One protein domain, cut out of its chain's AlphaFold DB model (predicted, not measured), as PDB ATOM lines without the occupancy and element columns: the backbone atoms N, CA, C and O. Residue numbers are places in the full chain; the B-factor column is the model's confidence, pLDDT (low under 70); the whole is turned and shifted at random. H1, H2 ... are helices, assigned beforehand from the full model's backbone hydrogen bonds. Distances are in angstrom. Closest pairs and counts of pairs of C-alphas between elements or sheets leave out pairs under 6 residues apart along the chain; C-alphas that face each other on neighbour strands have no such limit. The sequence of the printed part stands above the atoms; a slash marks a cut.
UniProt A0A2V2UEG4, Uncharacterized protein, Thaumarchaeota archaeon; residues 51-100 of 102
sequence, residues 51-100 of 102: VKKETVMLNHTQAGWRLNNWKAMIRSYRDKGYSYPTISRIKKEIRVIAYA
ATOM      1  N   VAL A  51      20.352  18.280  48.090       93.56
ATOM      2  CA  VAL A  51      19.434  17.356  47.419       93.56
ATOM      3  C   VAL A  51      19.666  17.349  45.906       93.56
ATOM      4  O   VAL A  51      19.989  16.300  45.360       93.56
ATOM      5  N   LYS A  52      19.604  18.511  45.232       92.25
ATOM      6  CA  LYS A  52      19.852  18.591  43.781       92.25
ATOM      7  C   LYS A  52      21.262  18.138  43.408       92.25
ATOM      8  O   LYS A  52      21.429  17.519  42.365       92.25
ATOM      9  N   LYS A  53      22.279  18.434  44.223       93.19
ATOM     10  CA  LYS A  53      23.660  17.993  43.974       93.19
ATOM     11  C   LYS A  53      23.752  16.465  43.904       93.19
ATOM     12  O   LYS A  53      24.490  15.947  43.077       93.19
ATOM     13  N   GLU A  54      22.990  15.763  44.738       95.81
ATOM     14  CA  GLU A  54      23.005  14.300  44.808       95.81
ATOM     15  C   GLU A  54      22.091  13.616  43.780       95.81
ATOM     16  O   GLU A  54      22.282  12.422  43.537       95.81
ATOM     17  N   THR A  55      21.119  14.331  43.191       95.69
ATOM     18  CA  THR A  55      20.078  13.722  42.338       95.69
ATOM     19  C   THR A  55      20.023  14.206  40.892       95.69
ATOM     20  O   THR A  55      19.562  13.453  40.043       95.69
ATOM     21  N   VAL A  56      20.516  15.406  40.566       93.12
ATOM     22  CA  VAL A  56      20.282  16.047  39.251       93.12
ATOM     23  C   VAL A  56      20.836  15.281  38.042       93.12
ATOM     24  O   VAL A  56      20.344  15.482  36.941       93.12
ATOM     25  N   MET A  57      21.847  14.427  38.227       92.50
ATOM     26  CA  MET A  57      22.459  13.641  37.141       92.50
ATOM     27  C   MET A  57      22.153  12.141  37.236       92.50
ATOM     28  O   MET A  57      22.800  11.350  36.557       92.50
ATOM     29  N   LEU A  58      21.221  11.728  38.102       95.50
ATOM     30  CA  LEU A  58      20.863  10.317  38.212       95.50
ATOM     31  C   LEU A  58      19.932   9.911  37.076       95.50
ATOM     32  O   LEU A  58      18.882  10.516  36.883       95.50
ATOM     33  N   ASN A  59      20.290   8.833  36.385       95.31
ATOM     34  CA  ASN A  59      19.352   8.108  35.535       95.31
ATOM     35  C   ASN A  59      18.547   7.071  36.347       95.31
ATOM     36  O   ASN A  59      18.867   6.783  37.506       95.31
ATOM     37  N   HIS A  60      17.517   6.483  35.728       95.75
ATOM     38  CA  HIS A  60      16.640   5.485  36.359       95.75
ATOM     39  C   HIS A  60      17.412   4.313  36.981       95.75
ATOM     40  O   HIS A  60      17.173   3.960  38.135       95.75
ATOM     41  N   THR A  61      18.379   3.742  36.257       96.06
ATOM     42  CA  THR A  61      19.170   2.593  36.722       96.06
ATOM     43  C   THR A  61      20.009   2.947  37.947       96.06
ATOM     44  O   THR A  61      20.011   2.221  38.942       96.06
ATOM     45  N   GLN A  62      20.686   4.096  37.919       96.94
ATOM     46  CA  GLN A  62      21.481   4.593  39.042       96.94
ATOM     47  C   GLN A  62      20.604   4.901  40.260       96.94
ATOM     48  O   GLN A  62      20.984   4.597  41.394       96.94
ATOM     49  N   ALA A  63      19.423   5.483  40.041       97.44
ATOM     50  CA  ALA A  63      18.461   5.753  41.100       97.44
ATOM     51  C   ALA A  63      17.958   4.449  41.746       97.44
ATOM     52  O   ALA A  63      17.992   4.325  42.973       97.44
ATOM     53  N   GLY A  64      17.595   3.450  40.935       97.44
ATOM     54  CA  GLY A  64      17.206   2.117  41.402       97.44
ATOM     55  C   GLY A  64      18.310   1.431  42.211       97.44
ATOM     56  O   GLY A  64      18.068   0.983  43.333       97.44
ATOM     57  N   TRP A  65      19.551   1.443  41.712       97.88
ATOM     58  CA  TRP A  65      20.694   0.874  42.431       97.88
ATOM     59  C   TRP A  65      20.897   1.527  43.805       97.88
ATOM     60  O   TRP A  65      21.099   0.828  44.802       97.88
ATOM     61  N   ARG A  66      20.784   2.859  43.895       98.06
ATOM     62  CA  ARG A  66      20.909   3.582  45.173       98.06
ATOM     63  C   ARG A  66      19.808   3.219  46.169       98.06
ATOM     64  O   ARG A  66      20.088   3.151  47.365       98.06
ATOM     65  N   LEU A  67      18.577   2.990  45.706       97.62
ATOM     66  CA  LEU A  67      17.476   2.553  46.573       97.62
ATOM     67  C   LEU A  67      17.689   1.128  47.086       97.62
ATOM     68  O   LEU A  67      17.470   0.880  48.272       97.62
ATOM     69  N   ASN A  68      18.183   0.228  46.237       98.00
ATOM     70  CA  ASN A  68      18.495  -1.148  46.633       98.00
ATOM     71  C   ASN A  68      19.656  -1.199  47.642       98.00
ATOM     72  O   ASN A  68      19.655  -2.015  48.558       98.00
ATOM     73  N   ASN A  69      20.600  -0.257  47.545       98.06
ATOM     74  CA  ASN A  69      21.769  -0.153  48.425       98.06
ATOM     75  C   ASN A  69      21.614   0.924  49.517       98.06
ATOM     76  O   ASN A  69      22.594   1.488  50.013       98.06
ATOM     77  N   TRP A  70      20.377   1.227  49.929       97.69
ATOM     78  CA  TRP A  70      20.081   2.421  50.726       97.69
ATOM     79  C   TRP A  70      20.818   2.502  52.072       97.69
ATOM     80  O   TRP A  70      21.222   3.589  52.480       97.69
ATOM     81  N   LYS A  71      21.050   1.377  52.766       97.69
ATOM     82  CA  LYS A  71      21.807   1.372  54.037       97.69
ATOM     83  C   LYS A  71      23.246   1.877  53.854       97.69
ATOM     84  O   LYS A  71      23.744   2.626  54.692       97.69
ATOM     85  N   ALA A  72      23.900   1.505  52.752       97.81
ATOM     86  CA  ALA A  72      25.231   2.007  52.414       97.81
ATOM     87  C   ALA A  72      25.186   3.498  52.052       97.81
ATOM     88  O   ALA A  72      26.025   4.266  52.521       97.81
ATOM     89  N   MET A  73      24.152   3.923  51.315       98.06
ATOM     90  CA  MET A  73      23.946   5.335  50.981       98.06
ATOM     91  C   MET A  73      23.773   6.207  52.229       98.06
ATOM     92  O   MET A  73      24.395   7.262  52.309       98.06
ATOM     93  N   ILE A  74      22.988   5.764  53.223       97.94
ATOM     94  CA  ILE A  74      22.839   6.492  54.495       97.94
ATOM     95  C   ILE A  74      24.210   6.720  55.134       97.94
ATOM     96  O   ILE A  74      24.502   7.860  55.479       97.94
ATOM     97  N   ARG A  75      25.050   5.682  55.258       98.19
ATOM     98  CA  ARG A  75      26.397   5.814  55.846       98.19
ATOM     99  C   ARG A  75      27.232   6.852  55.097       98.19
ATOM    100  O   ARG A  75      27.615   7.848  55.695       98.19
ATOM    101  N   SER A  76      27.345   6.720  53.774       97.88
ATOM    102  CA  SER A  76      28.085   7.685  52.944       97.88
ATOM    103  C   SER A  76      27.572   9.126  53.083       97.88
ATOM    104  O   SER A  76      28.354  10.075  53.093       97.88
ATOM    105  N   TYR A  77      26.257   9.325  53.210       98.06
ATOM    106  CA  TYR A  77      25.697  10.659  53.425       98.06
ATOM    107  C   TYR A  77      25.966  11.204  54.829       98.06
ATOM    108  O   TYR A  77      26.166  12.409  54.980       98.06
ATOM    109  N   ARG A  78      25.976  10.343  55.849       98.00
ATOM    110  CA  ARG A  78      26.339  10.729  57.217       98.00
ATOM    111  C   ARG A  78      27.812  11.123  57.301       98.00
ATOM    112  O   ARG A  78      28.091  12.154  57.902       98.00
ATOM    113  N   ASP A  79      28.693  10.412  56.603       97.88
ATOM    114  CA  ASP A  79      30.125  10.739  56.523       97.88
ATOM    115  C   ASP A  79      30.365  12.094  55.832       97.88
ATOM    116  O   ASP A  79      31.239  12.861  56.224       97.88
ATOM    117  N   LYS A  80      29.518  12.460  54.856       96.19
ATOM    118  CA  LYS A  80      29.487  13.805  54.239       96.19
ATOM    119  C   LYS A  80      28.890  14.899  55.146       96.19
ATOM    120  O   LYS A  80      28.748  16.041  54.707       96.19
ATOM    121  N   GLY A  81      28.473  14.565  56.368       96.75
ATOM    122  CA  GLY A  81      27.862  15.495  57.320       96.75
ATOM    123  C   GLY A  81      26.384  15.805  57.057       96.75
ATOM    124  O   GLY A  81      25.851  16.781  57.588       96.75
ATOM    125  N   TYR A  82      25.680  15.021  56.232       96.69
ATOM    126  CA  TYR A  82      24.273  15.301  55.945       96.69
ATOM    127  C   TYR A  82      23.374  14.927  57.133       96.69
ATOM    128  O   TYR A  82      23.486  13.861  57.749       96.69
ATOM    129  N   SER A  83      22.418  15.807  57.436       96.69
ATOM    130  CA  SER A  83      21.366  15.532  58.416       96.69
ATOM    131  C   SER A  83      20.413  14.438  57.909       96.69
ATOM    132  O   SER A  83      20.190  14.306  56.701       96.69
ATOM    133  N   TYR A  84      19.798  13.671  58.814       97.12
ATOM    134  CA  TYR A  84      18.762  12.700  58.438       97.12
ATOM    135  C   TYR A  84      17.586  13.325  57.662       97.12
ATOM    136  O   TYR A  84      17.168  12.726  56.667       97.12
ATOM    137  N   PRO A  85      17.095  14.537  57.999       97.38
ATOM    138  CA  PRO A  85      16.133  15.252  57.159       97.38
ATOM    139  C   PRO A  85      16.610  15.461  55.713       97.38
ATOM    140  O   PRO A  85      15.850  15.230  54.770       97.38
ATOM    141  N   THR A  86      17.875  15.839  55.505       96.44
ATOM    142  CA  THR A  86      18.459  15.980  54.159       96.44
ATOM    143  C   THR A  86      18.503  14.638  53.425       96.44
ATOM    144  O   THR A  86      18.096  14.562  52.266       96.44
ATOM    145  N   ILE A  87      18.936  13.571  54.103       98.25
ATOM    146  CA  ILE A  87      19.000  12.207  53.553       98.25
ATOM    147  C   ILE A  87      17.605  11.706  53.148       98.25
ATOM    148  O   ILE A  87      17.439  11.121  52.078       98.25
ATOM    149  N   SER A  88      16.590  11.985  53.967       97.94
ATOM    150  CA  SER A  88      15.192  11.663  53.664       97.94
ATOM    151  C   SER A  88      14.712  12.361  52.387       97.94
ATOM    152  O   SER A  88      14.144  11.721  51.498       97.94
ATOM    153  N   ARG A  89      15.020  13.656  52.234       97.75
ATOM    154  CA  ARG A  89      14.688  14.420  51.020       97.75
ATOM    155  C   ARG A  89      15.411  13.886  49.783       97.75
ATOM    156  O   ARG A  89      14.778  13.757  48.742       97.75
ATOM    157  N   ILE A  90      16.688  13.513  49.902       98.00
ATOM    158  CA  ILE A  90      17.428  12.836  48.823       98.00
ATOM    159  C   ILE A  90      16.716  11.537  48.427       98.00
ATOM    160  O   ILE A  90      16.479  11.315  47.243       98.00
ATOM    161  N   LYS A  91      16.308  10.703  49.396       98.06
ATOM    162  CA  LYS A  91      15.581   9.453  49.114       98.06
ATOM    163  C   LYS A  91      14.295   9.699  48.333       98.06
ATOM    164  O   LYS A  91      13.992   8.947  47.411       98.06
ATOM    165  N   LYS A  92      13.537  10.728  48.726       97.25
ATOM    166  CA  LYS A  92      12.281  11.100  48.066       97.25
ATOM    167  C   LYS A  92      12.519  11.428  46.592       97.25
ATOM    168  O   LYS A  92      11.848  10.853  45.747       97.25
ATOM    169  N   GLU A  93      13.509  12.263  46.292       97.12
ATOM    170  CA  GLU A  93      13.867  12.606  44.910       97.12
ATOM    171  C   GLU A  93      14.383  11.394  44.118       97.12
ATOM    172  O   GLU A  93      13.985  11.189  42.977       97.12
ATOM    173  N   ILE A  94      15.210  10.533  44.726       97.50
ATOM    174  CA  ILE A  94      15.678   9.303  44.067       97.50
ATOM    175  C   ILE A  94      14.499   8.384  43.715       97.50
ATOM    176  O   ILE A  94      14.511   7.787  42.645       97.50
ATOM    177  N   ARG A  95      13.470   8.277  44.569       97.25
ATOM    178  CA  ARG A  95      12.251   7.508  44.255       97.25
ATOM    179  C   ARG A  95      11.495   8.091  43.069       97.25
ATOM    180  O   ARG A  95      11.068   7.325  42.218       97.25
ATOM    181  N   VAL A  96      11.355   9.417  43.010       96.31
ATOM    182  CA  VAL A  96      10.729  10.085  41.859       96.31
ATOM    183  C   VAL A  96      11.488   9.737  40.583       96.31
ATOM    184  O   VAL A  96      10.867   9.328  39.616       96.31
ATOM    185  N   ILE A  97      12.821   9.803  40.595       96.06
ATOM    186  CA  ILE A  97      13.639   9.455  39.424       96.06
ATOM    187  C   ILE A  97      13.532   7.964  39.093       96.06
ATOM    188  O   ILE A  97      13.368   7.615  37.938       96.06
ATOM    189  N   ALA A  98      13.614   7.070  40.079       95.44
ATOM    190  CA  ALA A  98      13.590   5.627  39.837       95.44
ATOM    191  C   ALA A  98      12.251   5.148  39.257       95.44
ATOM    192  O   ALA A  98      12.250   4.281  38.388       95.44
ATOM    193  N   TYR A  99      11.138   5.714  39.735       92.94
ATOM    194  CA  TYR A  99       9.782   5.270  39.401       92.94
ATOM    195  C   TYR A  99       9.033   6.189  38.441       92.94
ATOM    196  O   TYR A  99       7.893   5.878  38.099       92.94
ATOM    197  N   ALA A 100       9.626   7.306  38.009       83.75
ATOM    198  CA  ALA A 100       9.071   8.067  36.901       83.75
ATOM    199  C   ALA A 100       8.943   7.114  35.705       83.75
ATOM    200  O   ALA A 100       9.910   6.484  35.277       83.75
TER     201      ALA A 100
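What this domain is: This is residues 51 to 100 of the 102 residues of an uncharacterized protein of Thaumarchaeota archaeon (UniProt A0A2V2UEG4). One long helix, H4, runs along the domain, and the short H1 packs on it near its middle. H2 and H3 make a wide V beside H4, with H2 packed on the last part of H4 and H3 reaching toward its first residues. The 50 printed residues hold four named helices, H1, H2, H3 and H4 in chain order, and no named strand; the class is all helix. The whole is compact, with a radius of gyration of the C-alphas of 10.0 A and spans of 28 by 19 by 15 A.

Where its parts are: H1, residues 51 to 55, begins at C-alpha 51 (19.434, 17.356, 47.419) and is 6.3 A long. H2, residues 60 to 68, measures 12.4 A from first to last C-alpha. H3, residues 70 to 79, measures 14.3 A and ends at C-alpha 79 (30.125, 10.739, 56.523). H4, residues 84 to 99, measures 22.3 A and ends at C-alpha 99 (9.782, 5.270, 39.401).

How they stand to each other: H4 is the hub and touches the three other helices. H1 touches it, the closest C-alphas being those of Val 51 and Ile 90, 5.1 A apart. H2 touches H4 at a steep tilt of 47 degrees, opposite ways, closest at the C-alphas of His 60 and Ala 98, 4.6 A apart. H3 and H4 form a helical hairpin at a steep tilt of 40 degrees, opposite ways. They only just touch, with 3 pairs of C-alphas within 8 A, through residues 84 to 87 of H4 alone; the closest C-alphas are those of Tyr 77 and Ile 87, 6.9 A apart. H2 and H3 are close but not clearly touching, about perpendicular at 86 degrees, with the C-alphas of Arg 66 and Met 73 closest at 6.8 A. H1 and H3 are apart. H1 and H2 are only just apart, closest at 8.2 A. In H1, H2, H3 and H4 every O i to N i+4 pair is within hydrogen-bond range.

The domain as a whole: The two C-alphas farthest apart are those of Asp 79 and Ala 100, at 28.9 A. The printed part has no cut, and its three links, H1 to H2, H2 to H3 and H3 to H4, are tight. The mean pLDDT of the printed part is 96.4, and no printed residue is under 70.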